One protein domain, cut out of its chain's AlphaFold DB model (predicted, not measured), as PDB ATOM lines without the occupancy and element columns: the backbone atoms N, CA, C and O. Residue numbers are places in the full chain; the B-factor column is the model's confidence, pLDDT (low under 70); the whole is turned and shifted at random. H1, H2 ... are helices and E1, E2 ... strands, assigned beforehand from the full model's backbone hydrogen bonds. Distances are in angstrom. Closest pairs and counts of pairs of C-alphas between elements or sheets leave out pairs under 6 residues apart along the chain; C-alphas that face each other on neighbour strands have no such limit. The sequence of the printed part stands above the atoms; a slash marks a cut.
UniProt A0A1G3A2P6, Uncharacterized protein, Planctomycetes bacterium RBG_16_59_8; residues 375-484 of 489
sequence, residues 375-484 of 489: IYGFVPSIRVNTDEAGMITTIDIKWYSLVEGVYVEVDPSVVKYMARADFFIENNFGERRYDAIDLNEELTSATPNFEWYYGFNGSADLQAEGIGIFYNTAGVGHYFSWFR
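AT A GLANCE: This is residues 375 to 484 of the 489 residues of an uncharacterized protein of Planctomycetes bacterium RBG_16_59_8 (UniProt A0A1G3A2P6). Two twisted sheets are stacked partly face to face as a loose sandwich, a three-stranded one of E1, E2 and E3 and a four-stranded one of E5, E4, E6 and E7, with E1 over E6 and E7. The one-turn helix H1 is at one end, where the chain passes from the first sheet to the second, and the long stretch of residues 439 to 465 passes from E5 along E2 and loops round the other end before E6. The printed part has 110 residues, with one named helix and seven named strands in the order E1 E2 E3 H1 E4 E5 E6 E7; both sheets are antiparallel, and the class is mostly strand. The whole is compact, with a radius of gyration of the C-alphas of 14.6 A, and elongated, spanning 44 by 29 by 26 A.

HOW THE PARTS SIT: E1, residues 378 to 386, and E2, residues 392 to 403, form a hairpin at 157 degrees between their directions; N 381 and O 398 are within hydrogen-bond range at 2.8 A. E2 forms a second hairpin with E3, residues 406 to 410, at 122 degrees, with N 408 and O 401 at 2.9 A. E1, E2 and E3 are a meander, each strand the antiparallel neighbour of the one before, and their sheet is only just strongly twisted, with C-alphas up to 4.5 A off its best plane. H1, residues 412 to 415, only grazes this sheet; its closest C-alphas to E2 are those of Pro 412 and Trp 399, 6.6 A apart. H1 is too short for a pair of O i and N i+4, and its one pair of O i and N i+3 is within range. E4, residues 420 to 427, forms a hairpin with E5, residues 433 to 438, at 157 degrees, with N 437 and O 423 at 2.8 A. Between E5 and E6, residues 466 to 473, short pairings join residues 445 to 446 to residues 395 to 396 of E2, antiparallel, and residues 453 to 454 to residues 463 to 464, parallel. E6 is the antiparallel neighbour of E4, with N 422 and O 470 at 2.8 A, and forms a hairpin with E7, residues 476 to 483, at 169 degrees, with N 478 and O 471 at 2.8 A. The sheet E5 E4 E6 E7 is strongly twisted, with C-alphas up to 5.0 A off its best plane, and its edge strands are E5 and E7. Across the two sheets, the closest C-alphas of E1 and E7 are those of Pro 380 and Phe 480, 7.9 A apart, and those of E1 and E6 are Pro 380 and Ile 469, 8.0 A apart. E2 is apart from E4, E5, E6 and E7.

IN THESE COORDINATES: E1 runs from C-alpha 378 at (100.410, 114.228, 13.593) to Thr 386, 25.7 A. E2, Ile 392 to Val 403, is the longest strand by residues and measures 32.6 A; E3, Val 406 to Val 410, measures 12.4 A. H1, Pro 412 to Val 415, measures 5.0 A. E4 begins with C-alpha 420 at (92.393, 112.224, 21.668) and measures 23.7 A to Asn 427; E5, Arg 433 to Asp 438, measures 16.8 A. E6, Gly 466 to Thr 473, measures 22.5 A, and E7, from Val 476, measures 22.3 A and ends with C-alpha 483 at (102.852, 131.546, 24.587).

THE WHOLE: The two C-alphas farthest apart are those of Glu 404 and Ser 459, at 45.5 A. The printed part has no cut. The link from E5 to E6 is long, with 27 residues, and the other links are tight. The mean pLDDT of the printed part is 86.9, and residues 429 to 432, between E4 and E5, are under 70.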
ATOM      1  N   ILE A 375     109.191 116.871  14.014       91.88
ATOM      2  CA  ILE A 375     108.130 116.145  14.692       91.88
ATOM      3  C   ILE A 375     107.679 114.995  13.797       91.88
ATOM      4  O   ILE A 375     107.308 115.195  12.638       91.88
ATOM      5  N   TYR A 376     107.737 113.790  14.342       89.06
ATOM      6  CA  TYR A 376     107.134 112.588  13.789       89.06
ATOM      7  C   TYR A 376     105.756 112.368  14.431       89.06
ATOM      8  O   TYR A 376     105.569 112.682  15.608       89.06
ATOM      9  N   GLY A 377     104.786 111.865  13.666       88.56
ATOM     10  CA  GLY A 377     103.376 111.835  14.064       88.56
ATOM     11  C   GLY A 377     102.548 112.988  13.475       88.56
ATOM     12  O   GLY A 377     102.966 113.674  12.534       88.56
ATOM     13  N   PHE A 378     101.357 113.205  14.043       90.94
ATOM     14  CA  PHE A 378     100.410 114.228  13.593       90.94
ATOM     15  C   PHE A 378     100.660 115.598  14.229       90.94
ATOM     16  O   PHE A 378     100.398 115.823  15.398       90.94
ATOM     17  N   VAL A 379     101.096 116.568  13.437       94.25
ATOM     18  CA  VAL A 379     101.410 117.921  13.903       94.25
ATOM     19  C   VAL A 379     100.215 118.850  13.683       94.25
ATOM     20  O   VAL A 379      99.809 119.032  12.528       94.25
ATOM     21  N   PRO A 380      99.648 119.471  14.734       94.88
ATOM     22  CA  PRO A 380      98.583 120.441  14.570       94.88
ATOM     23  C   PRO A 380      99.129 121.759  14.007       94.88
ATOM     24  O   PRO A 380     100.271 122.149  14.211       94.88
ATOM     25  N   SER A 381      98.281 122.485  13.298       96.44
ATOM     26  CA  SER A 381      98.500 123.851  12.844       96.44
ATOM     27  C   SER A 381      97.227 124.612  13.143       96.44
ATOM     28  O   SER A 381      96.159 124.252  12.639       96.44
ATOM     29  N   ILE A 382      97.329 125.641  13.980       96.69
ATOM     30  CA  ILE A 382      96.159 126.397  14.420       96.69
ATOM     31  C   ILE A 382      96.097 127.767  13.765       96.69
ATOM     32  O   ILE A 382      97.124 128.356  13.417       96.69
ATOM     33  N   ARG A 383      94.871 128.272  13.649       97.50
ATOM     34  CA  ARG A 383      94.552 129.661  13.336       97.50
ATOM     35  C   ARG A 383      93.534 130.178  14.342       97.50
ATOM     36  O   ARG A 383      92.427 129.652  14.420       97.50
ATOM     37  N   VAL A 384      93.875 131.250  15.044       96.88
ATOM     38  CA  VAL A 384      92.975 131.944  15.971       96.88
ATOM     39  C   VAL A 384      92.211 133.015  15.204       96.88
ATOM     40  O   VAL A 384      92.810 133.946  14.665       96.88
ATOM     41  N   ASN A 385      90.886 132.883  15.136       97.00
ATOM     42  CA  ASN A 385      90.020 133.864  14.490       97.00
ATOM     43  C   ASN A 385      89.464 134.831  15.535       97.00
ATOM     44  O   ASN A 385      88.915 134.408  16.558       97.00
ATOM     45  N   THR A 386      89.584 136.126  15.254       95.88
ATOM     46  CA  THR A 386      89.170 137.207  16.152       95.88
ATOM     47  C   THR A 386      88.147 138.128  15.498       95.88
ATOM     48  O   THR A 386      88.116 138.294  14.275       95.88
ATOM     49  N   ASP A 387      87.286 138.741  16.311       93.94
ATOM     50  CA  ASP A 387      86.427 139.838  15.863       93.94
ATOM     51  C   ASP A 387      87.162 141.198  15.865       93.94
ATOM     52  O   ASP A 387      88.347 141.297  16.180       93.94
ATOM     53  N   GLU A 388      86.459 142.284  15.517       91.38
ATOM     54  CA  GLU A 388      87.044 143.639  15.498       91.38
ATOM     55  C   GLU A 388      87.523 144.131  16.879       91.38
ATOM     56  O   GLU A 388      88.314 145.074  16.947       91.38
ATOM     57  N   ALA A 389      87.039 143.532  17.974       90.06
ATOM     58  CA  ALA A 389      87.446 143.843  19.339       90.06
ATOM     59  C   ALA A 389      88.595 142.946  19.837       90.06
ATOM     60  O   ALA A 389      89.064 143.139  20.960       90.06
ATOM     61  N   GLY A 390      89.057 141.992  19.022       91.38
ATOM     62  CA  GLY A 390      90.087 141.025  19.389       91.38
ATOM     63  C   GLY A 390      89.563 139.850  20.215       91.38
ATOM     64  O   GLY A 390      90.371 139.097  20.758       91.38
ATOM     65  N   MET A 391      88.241 139.690  20.334       94.69
ATOM     66  CA  MET A 391      87.645 138.537  21.005       94.69
ATOM     67  C   MET A 391      87.823 137.299  20.125       94.69
ATOM     68  O   MET A 391      87.517 137.341  18.932       94.69
ATOM     69  N   ILE A 392      88.304 136.203  20.708       95.25
ATOM     70  CA  ILE A 392      88.468 134.921  20.023       95.25
ATOM     71  C   ILE A 392      87.082 134.347  19.735       95.25
ATOM     72  O   ILE A 392      86.303 134.093  20.651       95.25
ATOM     73  N   THR A 393      86.767 134.140  18.457       94.75
ATOM     74  CA  THR A 393      85.475 133.579  18.038       94.75
ATOM     75  C   THR A 393      85.555 132.083  17.789       94.75
ATOM     76  O   THR A 393      84.629 131.358  18.137       94.75
ATOM     77  N   THR A 394      86.642 131.628  17.164       95.31
ATOM     78  CA  THR A 394      86.910 130.219  16.850       95.31
ATOM     79  C   THR A 394      88.408 130.003  16.694       95.31
ATOM     80  O   THR A 394      89.146 130.925  16.335       95.31
ATOM     81  N   ILE A 395      88.848 128.766  16.891       95.38
ATOM     82  CA  ILE A 395      90.205 128.329  16.584       95.38
ATOM     83  C   ILE A 395      90.089 127.194  15.575       95.38
ATOM     84  O   ILE A 395      89.482 126.170  15.871       95.38
ATOM     85  N   ASP A 396      90.621 127.394  14.372       96.56
ATOM     86  CA  ASP A 396      90.619 126.366  13.330       96.56
ATOM     87  C   ASP A 396      91.892 125.530  13.420       96.56
ATOM     88  O   ASP A 396      92.966 126.066  13.705       96.56
ATOM     89  N   ILE A 397      91.782 124.240  13.116       95.12
ATOM     90  CA  ILE A 397      92.863 123.263  13.234       95.12
ATOM     91  C   ILE A 397      93.027 122.526  11.904       95.12
ATOM     92  O   ILE A 397      92.060 122.084  11.281       95.12
ATOM     93  N   LYS A 398      94.280 122.398  11.472       95.81
ATOM     94  CA  LYS A 398      94.726 121.494  10.411       95.81
ATOM     95  C   LYS A 398      95.767 120.544  10.970       95.81
ATOM     96  O   LYS A 398      96.527 120.926  11.854       95.81
ATOM     97  N   TRP A 399      95.850 119.352  10.399       94.44
ATOM     98  CA  TRP A 399      96.808 118.334  10.809       94.44
ATOM     99  C   TRP A 399      97.783 118.041   9.683       94.44
ATOM    100  O   TRP A 399      97.417 118.060   8.506       94.44
ATOM    101  N   TYR A 400      99.030 117.766  10.047       94.56
ATOM    102  CA  TYR A 400     100.103 117.454   9.113       94.56
ATOM    103  C   TYR A 400     100.861 116.213   9.568       94.56
ATOM    104  O   TYR A 400     100.943 115.945  10.758       94.56
ATOM    105  N   SER A 401     101.467 115.483   8.638       92.44
ATOM    106  CA  SER A 401     102.442 114.431   8.949       92.44
ATOM    107  C   SER A 401     103.742 114.662   8.187       92.44
ATOM    108  O   SER A 401     103.756 115.303   7.129       92.44
ATOM    109  N   LEU A 402     104.854 114.179   8.739       91.62
ATOM    110  CA  LEU A 402     106.164 114.305   8.113       91.62
ATOM    111  C   LEU A 402     106.352 113.218   7.046       91.62
ATOM    112  O   LEU A 402     106.505 112.042   7.357       91.62
ATOM    113  N   VAL A 403     106.414 113.615   5.775       88.94
ATOM    114  CA  VAL A 403     106.643 112.714   4.639       88.94
ATOM    115  C   VAL A 403     107.908 113.141   3.909       88.94
ATOM    116  O   VAL A 403     108.001 114.259   3.407       88.94
ATOM    117  N   GLU A 404     108.909 112.257   3.869       87.44
ATOM    118  CA  GLU A 404     110.201 112.512   3.204       87.44
ATOM    119  C   GLU A 404     110.860 113.841   3.645       87.44
ATOM    120  O   GLU A 404     111.520 114.535   2.870       87.44
ATOM    121  N   GLY A 405     110.672 114.213   4.916       89.06
ATOM    122  CA  GLY A 405     111.226 115.431   5.503       89.06
ATOM    123  C   GLY A 405     110.404 116.707   5.273       89.06
ATOM    124  O   GLY A 405     110.876 117.782   5.653       89.06
ATOM    125  N   VAL A 406     109.204 116.621   4.693       92.25
ATOM    126  CA  VAL A 406     108.284 117.750   4.482       92.25
ATOM    127  C   VAL A 406     106.942 117.460   5.148       92.25
ATOM    128  O   VAL A 406     106.447 116.342   5.076       92.25
ATOM    129  N   TYR A 407     106.337 118.466   5.778       94.81
ATOM    130  CA  TYR A 407     104.994 118.329   6.337       94.81
ATOM    131  C   TYR A 407     103.930 118.398   5.243       94.81
ATOM    132  O   TYR A 407     103.893 119.345   4.454       94.81
ATOM    133  N   VAL A 408     103.058 117.393   5.210       94.19
ATOM    134  CA  VAL A 408     101.936 117.282   4.272       94.19
ATOM    135  C   VAL A 408     100.638 117.260   5.068       94.19
ATOM    136  O   VAL A 408     100.551 116.555   6.068       94.19
ATOM    137  N   GLU A 409      99.653 118.054   4.642       94.38
ATOM    138  CA  GLU A 409      98.324 118.102   5.269       94.38
ATOM    139  C   GLU A 409      97.653 116.724   5.162       94.38
ATOM    140  O   GLU A 409      97.662 116.117   4.088       94.38
ATOM    141  N   VAL A 410      97.097 116.235   6.270       91.75
ATOM    142  CA  VAL A 410      96.393 114.947   6.353       91.75
ATOM    143  C   VAL A 410      94.899 115.156   6.577       91.75
ATOM    144  O   VAL A 410      94.479 116.191   7.098       91.75
ATOM    145  N   ASP A 411      94.097 114.165   6.189       87.88
ATOM    146  CA  ASP A 411      92.669 114.166   6.497       87.88
ATOM    147  C   ASP A 411      92.465 113.967   8.014       87.88
ATOM    148  O   ASP A 411      92.975 112.986   8.572       87.88
ATOM    149  N   PRO A 412      91.736 114.863   8.708       86.69
ATOM    150  CA  PRO A 412      91.402 114.693  10.121       86.69
ATOM    151  C   PRO A 412      90.679 113.373  10.433       86.69
ATOM    152  O   PRO A 412      90.793 112.870  11.552       86.69
ATOM    153  N   SER A 413      90.004 112.766   9.445       83.12
ATOM    154  CA  SER A 413      89.367 111.448   9.570       83.12
ATOM    155  C   SER A 413      90.340 110.347  10.005       83.12
ATOM    156  O   SER A 413      89.908 109.364  10.606       83.12
ATOM    157  N   VAL A 414      91.635 110.510   9.717       85.12
ATOM    158  CA  VAL A 414      92.708 109.573  10.065       85.12
ATOM    159  C   VAL A 414      93.243 109.838  11.473       85.12
ATOM    160  O   VAL A 414      93.572 108.910  12.208       85.12
ATOM    161  N   VAL A 415      93.283 111.106  11.883       85.38
ATOM    162  CA  VAL A 415      93.844 111.534  13.173       85.38
ATOM    163  C   VAL A 415      93.042 110.969  14.343       85.38
ATOM    164  O   VAL A 415      93.623 110.582  15.354       85.38
ATOM    165  N   LYS A 416      91.720 110.822  14.186       80.00
ATOM    166  CA  LYS A 416      90.830 110.276  15.227       80.00
ATOM    167  C   LYS A 416      91.190 108.854  15.685       80.00
ATOM    168  O   LYS A 416      90.827 108.465  16.788       80.00
ATOM    169  N   TYR A 417      91.873 108.073  14.843       78.44
ATOM    170  CA  TYR A 417      92.327 106.723  15.200       78.44
ATOM    171  C   TYR A 417      93.551 106.746  16.114       78.44
ATOM    172  O   TYR A 417      93.895 105.731  16.703       78.44
ATOM    173  N   MET A 418      94.228 107.890  16.209       77.00
ATOM    174  CA  MET A 418      95.544 107.998  16.824       77.00
ATOM    175  C   MET A 418      95.625 109.058  17.913       77.00
ATOM    176  O   MET A 418      96.563 109.015  18.699       77.00
ATOM    177  N   ALA A 419      94.683 109.992  17.990       75.50
ATOM    178  CA  ALA A 419      94.737 111.062  18.967       75.50
ATOM    179  C   ALA A 419      93.366 111.346  19.578       75.50
ATOM    180  O   ALA A 419      92.390 111.610  18.872       75.50
ATOM    181  N   ARG A 420      93.346 111.408  20.911       74.62
ATOM    182  CA  ARG A 420      92.393 112.224  21.668       74.62
ATOM    183  C   ARG A 420      93.113 113.490  22.087       74.62
ATOM    184  O   ARG A 420      94.172 113.404  22.708       74.62
ATOM    185  N   ALA A 421      92.570 114.625  21.678       80.25
ATOM    186  CA  ALA A 421      93.222 115.908  21.826       80.25
ATOM    187  C   ALA A 421      92.385 116.842  22.699       80.25
ATOM    188  O   ALA A 421      91.210 117.074  22.414       80.25
ATOM    189  N   ASP A 422      93.035 117.397  23.712       81.94
ATOM    190  CA  ASP A 422      92.508 118.416  24.598       81.94
ATOM    191  C   ASP A 422      93.033 119.775  24.154       81.94
ATOM    192  O   ASP A 422      94.227 119.956  23.885       81.94
ATOM    193  N   PHE A 423      92.136 120.748  24.089       86.50
ATOM    194  CA  PHE A 423      92.487 122.120  23.775       86.50
ATOM    195  C   PHE A 423      92.374 122.972  25.034       86.50
ATOM    196  O   PHE A 423      91.453 122.788  25.827       86.50
ATOM    197  N   PHE A 424      93.271 123.939  25.216       88.81
ATOM    198  CA  PHE A 424      93.144 124.883  26.320       88.81
ATOM    199  C   PHE A 424      93.561 126.309  25.963       88.81
ATOM    200  O   PHE A 424      94.373 126.558  25.067       88.81
ATOM    201  N   ILE A 425      92.991 127.256  26.709       88.75
ATOM    202  CA  ILE A 425      93.395 128.663  26.737       88.75
ATOM    203  C   ILE A 425      93.680 129.037  28.187       88.75
ATOM    204  O   ILE A 425      92.896 128.713  29.082       88.75
ATOM    205  N   GLU A 426      94.792 129.728  28.423       87.56
ATOM    206  CA  GLU A 426      95.175 130.154  29.764       87.56
ATOM    207  C   GLU A 426      95.654 131.605  29.848       87.56
ATOM    208  O   GLU A 426      96.148 132.198  28.883       87.56
ATOM    209  N   ASN A 427      95.502 132.153  31.052       82.75
ATOM    210  CA  ASN A 427      96.050 133.426  31.493       82.75
ATOM    211  C   ASN A 427      96.883 133.210  32.758       82.75
ATOM    212  O   ASN A 427      96.384 132.653  33.740       82.75
ATOM    213  N   ASN A 428      98.121 133.691  32.727       70.00
ATOM    214  CA  ASN A 428      99.078 133.641  33.822       70.00
ATOM    215  C   ASN A 428      99.338 135.024  34.457       70.00
ATOM    216  O   ASN A 428      99.907 135.093  35.550       70.00
ATOM    217  N   PHE A 429      98.915 136.130  33.837       63.09
ATOM    218  CA  PHE A 429      99.010 137.476  34.403       63.09
ATOM    219  C   PHE A 429      97.774 137.847  35.241       63.09
ATOM    220  O   PHE A 429      96.817 138.457  34.765       63.09
ATOM    221  N   GLY A 430      97.854 137.606  36.551       62.59
ATOM    222  CA  GLY A 430      96.837 138.040  37.515       62.59
ATOM    223  C   GLY A 430      96.193 136.866  38.239       62.59
ATOM    224  O   GLY A 430      96.899 136.028  38.798       62.59
ATOM    225  N   GLU A 431      94.860 136.834  38.291       64.19
ATOM    226  CA  GLU A 431      94.131 135.652  38.762       64.19
ATOM    227  C   GLU A 431      94.136 134.611  37.638       64.19
ATOM    228  O   GLU A 431      93.528 134.825  36.589       64.19
ATOM    229  N   ARG A 432      94.870 133.509  37.847       66.44
ATOM    230  CA  ARG A 432      95.034 132.445  36.852       66.44
ATOM    231  C   ARG A 432      93.667 131.972  36.369       66.44
ATOM    232  O   ARG A 432      92.830 131.561  37.173       66.44
ATOM    233  N   ARG A 433      93.461 132.002  35.054       77.50
ATOM    234  CA  ARG A 433      92.241 131.506  34.415       77.50
ATOM    235  C   ARG A 433      92.592 130.456  33.379       77.50
ATOM    236  O   ARG A 433      93.556 130.618  32.640       77.50
ATOM    237  N   TYR A 434      91.778 129.412  33.331       81.12
ATOM    238  CA  TYR A 434      91.944 128.269  32.449       81.12
ATOM    239  C   TYR A 434      90.600 127.919  31.805       81.12
ATOM    240  O   TYR A 434      89.553 128.014  32.451       81.12
ATOM    241  N   ASP A 435      90.627 127.566  30.526       82.50
ATOM    242  CA  ASP A 435      89.475 127.094  29.761       82.50
ATOM    243  C   ASP A 435      89.879 125.836  28.993       82.50
ATOM    244  O   ASP A 435      90.592 125.939  27.996       82.50
ATOM    245  N   ALA A 436      89.455 124.665  29.478       82.75
ATOM    246  CA  ALA A 436      89.559 123.405  28.748       82.75
ATOM    247  C   ALA A 436      88.410 123.305  27.745       82.75
ATOM    248  O   ALA A 436      87.242 123.461  28.102       82.75
ATOM    249  N   ILE A 437      88.751 123.054  26.488       81.31
ATOM    250  CA  ILE A 437      87.827 123.077  25.365       81.31
ATOM    251  C   ILE A 437      87.875 121.717  24.678       81.31
ATOM    252  O   ILE A 437      88.921 121.298  24.181       81.31
ATOM    253  N   ASP A 438      86.716 121.071  24.590       75.81
ATOM    254  CA  ASP A 438      86.557 119.876  23.771       75.81
ATOM    255  C   ASP A 438      86.684 120.253  22.292       75.81
ATOM    256  O   ASP A 438      86.035 121.188  21.796       75.81
ATOM    257  N   LEU A 439      87.506 119.508  21.557       76.69
ATOM    258  CA  LEU A 439      87.511 119.600  20.103       76.69
ATOM    259  C   LEU A 439      86.197 119.062  19.533       76.69
ATOM    260  O   LEU A 439      85.540 118.198  20.115       76.69
ATOM    261  N   ASN A 440      85.810 119.551  18.354       74.81
ATOM    262  CA  ASN A 440      84.716 118.914  17.630       74.81
ATOM    263  C   ASN A 440      85.075 117.461  17.252       74.81
ATOM    264  O   ASN A 440      86.245 117.114  17.133       74.81
ATOM    265  N   GLU A 441      84.062 116.628  16.990       75.31
ATOM    266  CA  GLU A 441      84.250 115.206  16.625       75.31
ATOM    267  C   GLU A 441      85.169 115.005  15.400       75.31
ATOM    268  O   GLU A 441      85.785 113.956  15.241       75.31
ATOM    269  N   GLU A 442      85.280 116.026  14.548       81.06
ATOM    270  CA  GLU A 442      86.105 116.033  13.337       81.06
ATOM    271  C   GLU A 442      87.536 116.561  13.570       81.06
ATOM    272  O   GLU A 442      88.302 116.659  12.617       81.06
ATOM    273  N   LEU A 443      87.897 116.971  14.792       85.56
ATOM    274  CA  LEU A 443      89.213 117.516  15.164       85.56
ATOM    275  C   LEU A 443      89.689 118.697  14.290       85.56
ATOM    276  O   LEU A 443      90.880 118.871  14.034       85.56
ATOM    277  N   THR A 444      88.761 119.523  13.809       91.75
ATOM    278  CA  THR A 444      89.018 120.634  12.871       91.75
ATOM    279  C   THR A 444      88.844 122.014  13.488       91.75
ATOM    280  O   THR A 444      89.254 123.007  12.884       91.75
ATOM    281  N   SER A 445      88.215 122.117  14.660       92.25
ATOM    282  CA  SER A 445      88.032 123.409  15.323       92.25
ATOM    283  C   SER A 445      87.736 123.279  16.812       92.25
ATOM    284  O   SER A 445      87.188 122.269  17.254       92.25
ATOM    285  N   ALA A 446      88.032 124.354  17.540       91.00
ATOM    286  CA  ALA A 446      87.675 124.576  18.934       91.00
ATOM    287  C   ALA A 446      86.933 125.918  19.074       91.00
ATOM    288  O   ALA A 446      87.216 126.883  18.353       91.00
ATOM    289  N   THR A 447      85.974 125.993  19.997       91.25
ATOM    290  CA  THR A 447      85.289 127.247  20.357       91.25
ATOM    291  C   THR A 447      85.445 127.472  21.855       91.25
ATOM    292  O   THR A 447      85.056 126.584  22.609       91.25
ATOM    293  N   PRO A 448      85.977 128.623  22.301       91.44
ATOM    294  CA  PRO A 448      86.133 128.876  23.726       91.44
ATOM    295  C   PRO A 448      84.804 128.834  24.486       91.44
ATOM    296  O   PRO A 448      83.782 129.313  23.983       91.44
ATOM    297  N   ASN A 449      84.818 128.304  25.712       88.56
ATOM    298  CA  ASN A 449      83.630 128.280  26.570       88.56
ATOM    299  C   ASN A 449      83.367 129.650  27.204       88.56
ATOM    300  O   ASN A 449      82.234 129.968  27.584       88.56
ATOM    301  N   PHE A 450      84.415 130.467  27.321       89.31
ATOM    302  CA  PHE A 450      84.358 131.807  27.891       89.31
ATOM    303  C   PHE A 450      84.791 132.892  26.904       89.31
ATOM    304  O   PHE A 450      85.352 132.632  25.845       89.31
ATOM    305  N   GLU A 451      84.536 134.149  27.271       92.19
ATOM    306  CA  GLU A 451      85.096 135.286  26.546       92.19
ATOM    307  C   GLU A 451      86.613 135.334  26.758       92.19
ATOM    308  O   GLU A 451      87.081 135.542  27.878       92.19
ATOM    309  N   TRP A 452      87.352 135.187  25.663       93.56
ATOM    310  CA  TRP A 452      88.801 135.322  25.612       93.56
ATOM    311  C   TRP A 452      89.192 136.353  24.570       93.56
ATOM    312  O   TRP A 452      88.584 136.434  23.503       93.56
ATOM    313  N   TYR A 453      90.225 137.132  24.867       93.25
ATOM    314  CA  TYR A 453      90.770 138.133  23.964       93.25
ATOM    315  C   TYR A 453      92.197 137.775  23.593       93.25
ATOM    316  O   TYR A 453      93.027 137.487  24.449       93.25
ATOM    317  N   TYR A 454      92.487 137.821  22.301       91.38
ATOM    318  CA  TYR A 454      93.824 137.583  21.793       91.38
ATOM    319  C   TYR A 454      94.689 138.850  21.920       91.38
ATOM    320  O   TYR A 454      94.226 139.968  21.652       91.38
ATOM    321  N   GLY A 455      95.956 138.689  22.314       83.19
ATOM    322  CA  GLY A 455      96.885 139.801  22.534       83.19
ATOM    323  C   GLY A 455      96.528 140.672  23.750       83.19
ATOM    324  O   GLY A 455      96.085 140.175  24.778       83.19
ATOM    325  N   PHE A 456      96.742 141.990  23.653       78.62
ATOM    326  CA  PHE A 456      96.470 142.953  24.740       78.62
ATOM    327  C   PHE A 456      95.052 143.552  24.700       78.62
ATOM    328  O   PHE A 456      94.811 144.651  25.206       78.62
ATOM    329  N   ASN A 457      94.113 142.857  24.061       73.12
ATOM    330  CA  ASN A 457      92.718 143.280  24.000       73.12
ATOM    331  C   ASN A 457      91.962 142.814  25.264       73.12
ATOM    332  O   ASN A 457      92.350 141.844  25.901       73.12
ATOM    333  N   GLY A 458      90.890 143.509  25.655       71.88
ATOM    334  CA  GLY A 458      90.088 143.138  26.835       71.88
ATOM    335  C   GLY A 458      90.703 143.504  28.198       71.88
ATOM    336  O   GLY A 458      91.676 144.255  28.293       71.88
ATOM    337  N   SER A 459      90.079 143.033  29.285       76.06
ATOM    338  CA  SER A 459      90.637 143.137  30.644       76.06
ATOM    339  C   SER A 459      91.754 142.118  30.848       76.06
ATOM    340  O   SER A 459      91.698 141.055  30.241       76.06
ATOM    341  N   ALA A 460      92.710 142.419  31.737       74.94
ATOM    342  CA  ALA A 460      93.857 141.549  32.021       74.94
ATOM    343  C   ALA A 460      93.440 140.086  32.245       74.94
ATOM    344  O   ALA A 460      93.947 139.227  31.548       74.94
ATOM    345  N   ASP A 461      92.411 139.837  33.062       77.44
ATOM    346  CA  ASP A 461      91.932 138.486  33.415       77.44
ATOM    347  C   ASP A 461      91.216 137.718  32.272       77.44
ATOM    348  O   ASP A 461      90.729 136.605  32.475       77.44
ATOM    349  N   LEU A 462      91.066 138.324  31.086       84.50
ATOM    350  CA  LEU A 462      90.448 137.717  29.893       84.50
ATOM    351  C   LEU A 462      91.426 137.604  28.715       84.50
ATOM    352  O   LEU A 462      91.019 137.217  27.617       84.50
ATOM    353  N   GLN A 463      92.689 137.985  28.905       89.19
ATOM    354  CA  GLN A 463      93.703 137.879  27.859       89.19
ATOM    355  C   GLN A 463      94.154 136.428  27.727       89.19
ATOM    356  O   GLN A 463      94.533 135.811  28.715       89.19
ATOM    357  N   ALA A 464      94.115 135.888  26.514       90.00
ATOM    358  CA  ALA A 464      94.719 134.602  26.205       90.00
ATOM    359  C   ALA A 464      96.232 134.794  26.108       90.00
ATOM    360  O   ALA A 464      96.707 135.519  25.238       90.00
ATOM    361  N   GLU A 465      96.996 134.161  26.982       88.44
ATOM    362  CA  GLU A 465      98.456 134.314  27.048       88.44
ATOM    363  C   GLU A 465      99.164 133.023  26.694       88.44
ATOM    364  O   GLU A 465     100.238 133.056  26.093       88.44
ATOM    365  N   GLY A 466      98.515 131.911  27.021       90.81
ATOM    366  CA  GLY A 466      98.786 130.599  26.479       90.81
ATOM    367  C   GLY A 466      97.586 130.107  25.687       90.81
ATOM    368  O   GLY A 466      96.433 130.261  26.094       90.81
ATOM    369  N   ILE A 467      97.869 129.504  24.546       93.31
ATOM    370  CA  ILE A 467      96.954 128.614  23.843       93.31
ATOM    371  C   ILE A 467      97.705 127.300  23.689       93.31
ATOM    372  O   ILE A 467      98.913 127.325  23.442       93.31
ATOM    373  N   GLY A 468      97.034 126.160  23.808       92.50
ATOM    374  CA  GLY A 468      97.696 124.897  23.536       92.50
ATOM    375  C   GLY A 468      96.777 123.745  23.188       92.50
ATOM    376  O   GLY A 468      95.559 123.801  23.347       92.50
ATOM    377  N   ILE A 469      97.420 122.713  22.654       91.81
ATOM    378  CA  ILE A 469      96.833 121.426  22.309       91.81
ATOM    379  C   ILE A 469      97.688 120.367  22.981       91.81
ATOM    380  O   ILE A 469      98.888 120.275  22.714       91.81
ATOM    381  N   PHE A 470      97.061 119.558  23.821       88.19
ATOM    382  CA  PHE A 470      97.620 118.287  24.235       88.19
ATOM    383  C   PHE A 470      96.945 117.169  23.455       88.19
ATOM    384  O   PHE A 470      95.741 117.220  23.243       88.19
ATOM    385  N   TYR A 471      97.678 116.140  23.055       86.69
ATOM    386  CA  TYR A 471      97.049 114.873  22.702       86.69
ATOM    387  C   TYR A 471      97.939 113.692  23.054       86.69
ATOM    388  O   TYR A 471      99.165 113.806  23.106       86.69
ATOM    389  N   ASN A 472      97.307 112.544  23.287       84.00
ATOM    390  CA  ASN A 472      97.993 111.279  23.518       84.00
ATOM    391  C   ASN A 472      97.838 110.381  22.292       84.00
ATOM    392  O   ASN A 472      96.715 110.122  21.853       84.00
ATOM    393  N   THR A 473      98.964 109.885  21.789       83.31
ATOM    394  CA  THR A 473      99.015 108.804  20.812       83.31
ATOM    395  C   THR A 473      99.782 107.645  21.417       83.31
ATOM    396  O   THR A 473     100.999 107.698  21.578       83.31
ATOM    397  N   ALA A 474      99.049 106.587  21.747       76.94
ATOM    398  CA  ALA A 474      99.574 105.295  22.142       76.94
ATOM    399  C   ALA A 474     100.548 105.282  23.329       76.94
ATOM    400  O   ALA A 474     101.490 104.496  23.360       76.94
ATOM    401  N   GLY A 475     100.322 106.146  24.319       81.50
ATOM    402  CA  GLY A 475     101.230 106.270  25.457       81.50
ATOM    403  C   GLY A 475     102.405 107.206  25.180       81.50
ATOM    404  O   GLY A 475     103.395 107.150  25.901       81.50
ATOM    405  N   VAL A 476     102.293 108.081  24.177       89.44
ATOM    406  CA  VAL A 476     103.162 109.244  23.958       89.44
ATOM    407  C   VAL A 476     102.306 110.507  24.026       89.44
ATOM    408  O   VAL A 476     101.355 110.677  23.265       89.44
ATOM    409  N   GLY A 477     102.633 111.396  24.958       90.31
ATOM    410  CA  GLY A 477     101.996 112.698  25.092       90.31
ATOM    411  C   GLY A 477     102.664 113.737  24.197       90.31
ATOM    412  O   GLY A 477     103.891 113.843  24.149       90.31
ATOM    413  N   HIS A 478     101.859 114.547  23.526       91.75
ATOM    414  CA  HIS A 478     102.316 115.671  22.725       91.75
ATOM    415  C   HIS A 478     101.689 116.953  23.248       91.75
ATOM    416  O   HIS A 478     100.470 117.068  23.296       91.75
ATOM    417  N   TYR A 479     102.519 117.925  23.610       92.25
ATOM    418  CA  TYR A 479     102.085 119.234  24.074       92.25
ATOM    419  C   TYR A 479     102.573 120.308  23.110       92.25
ATOM    420  O   TYR A 479     103.774 120.555  22.984       92.25
ATOM    421  N   PHE A 480     101.633 120.947  22.431       94.12
ATOM    422  CA  PHE A 480     101.876 122.073  21.545       94.12
ATOM    423  C   PHE A 480     101.366 123.335  22.215       94.12
ATOM    424  O   PHE A 480     100.180 123.432  22.520       94.12
ATOM    425  N   SER A 481     102.245 124.306  22.423       93.50
ATOM    426  CA  SER A 481     101.888 125.547  23.100       93.50
ATOM    427  C   SER A 481     102.324 126.785  22.344       93.50
ATOM    428  O   SER A 481     103.401 126.846  21.758       93.50
ATOM    429  N   TRP A 482     101.485 127.806  22.415       93.38
ATOM    430  CA  TRP A 482     101.719 129.139  21.895       93.38
ATOM    431  C   TRP A 482     101.626 130.090  23.066       93.38
ATOM    432  O   TRP A 482     100.536 130.345  23.574       93.38
ATOM    433  N   PHE A 483     102.775 130.599  23.491       89.81
ATOM    434  CA  PHE A 483     102.852 131.546  24.587       89.81
ATOM    435  C   PHE A 483     103.238 132.914  24.072       89.81
ATOM    436  O   PHE A 483     104.176 133.055  23.282       89.81
ATOM    437  N   ARG A 484     102.518 133.931  24.533       86.62
ATOM    438  CA  ARG A 484     102.909 135.315  24.315       86.62
ATOM    439  C   ARG A 484     104.264 135.528  24.992       86.62
ATOM    440  O   ARG A 484     104.368 135.390  26.206       86.62
TER     441      ARG A 484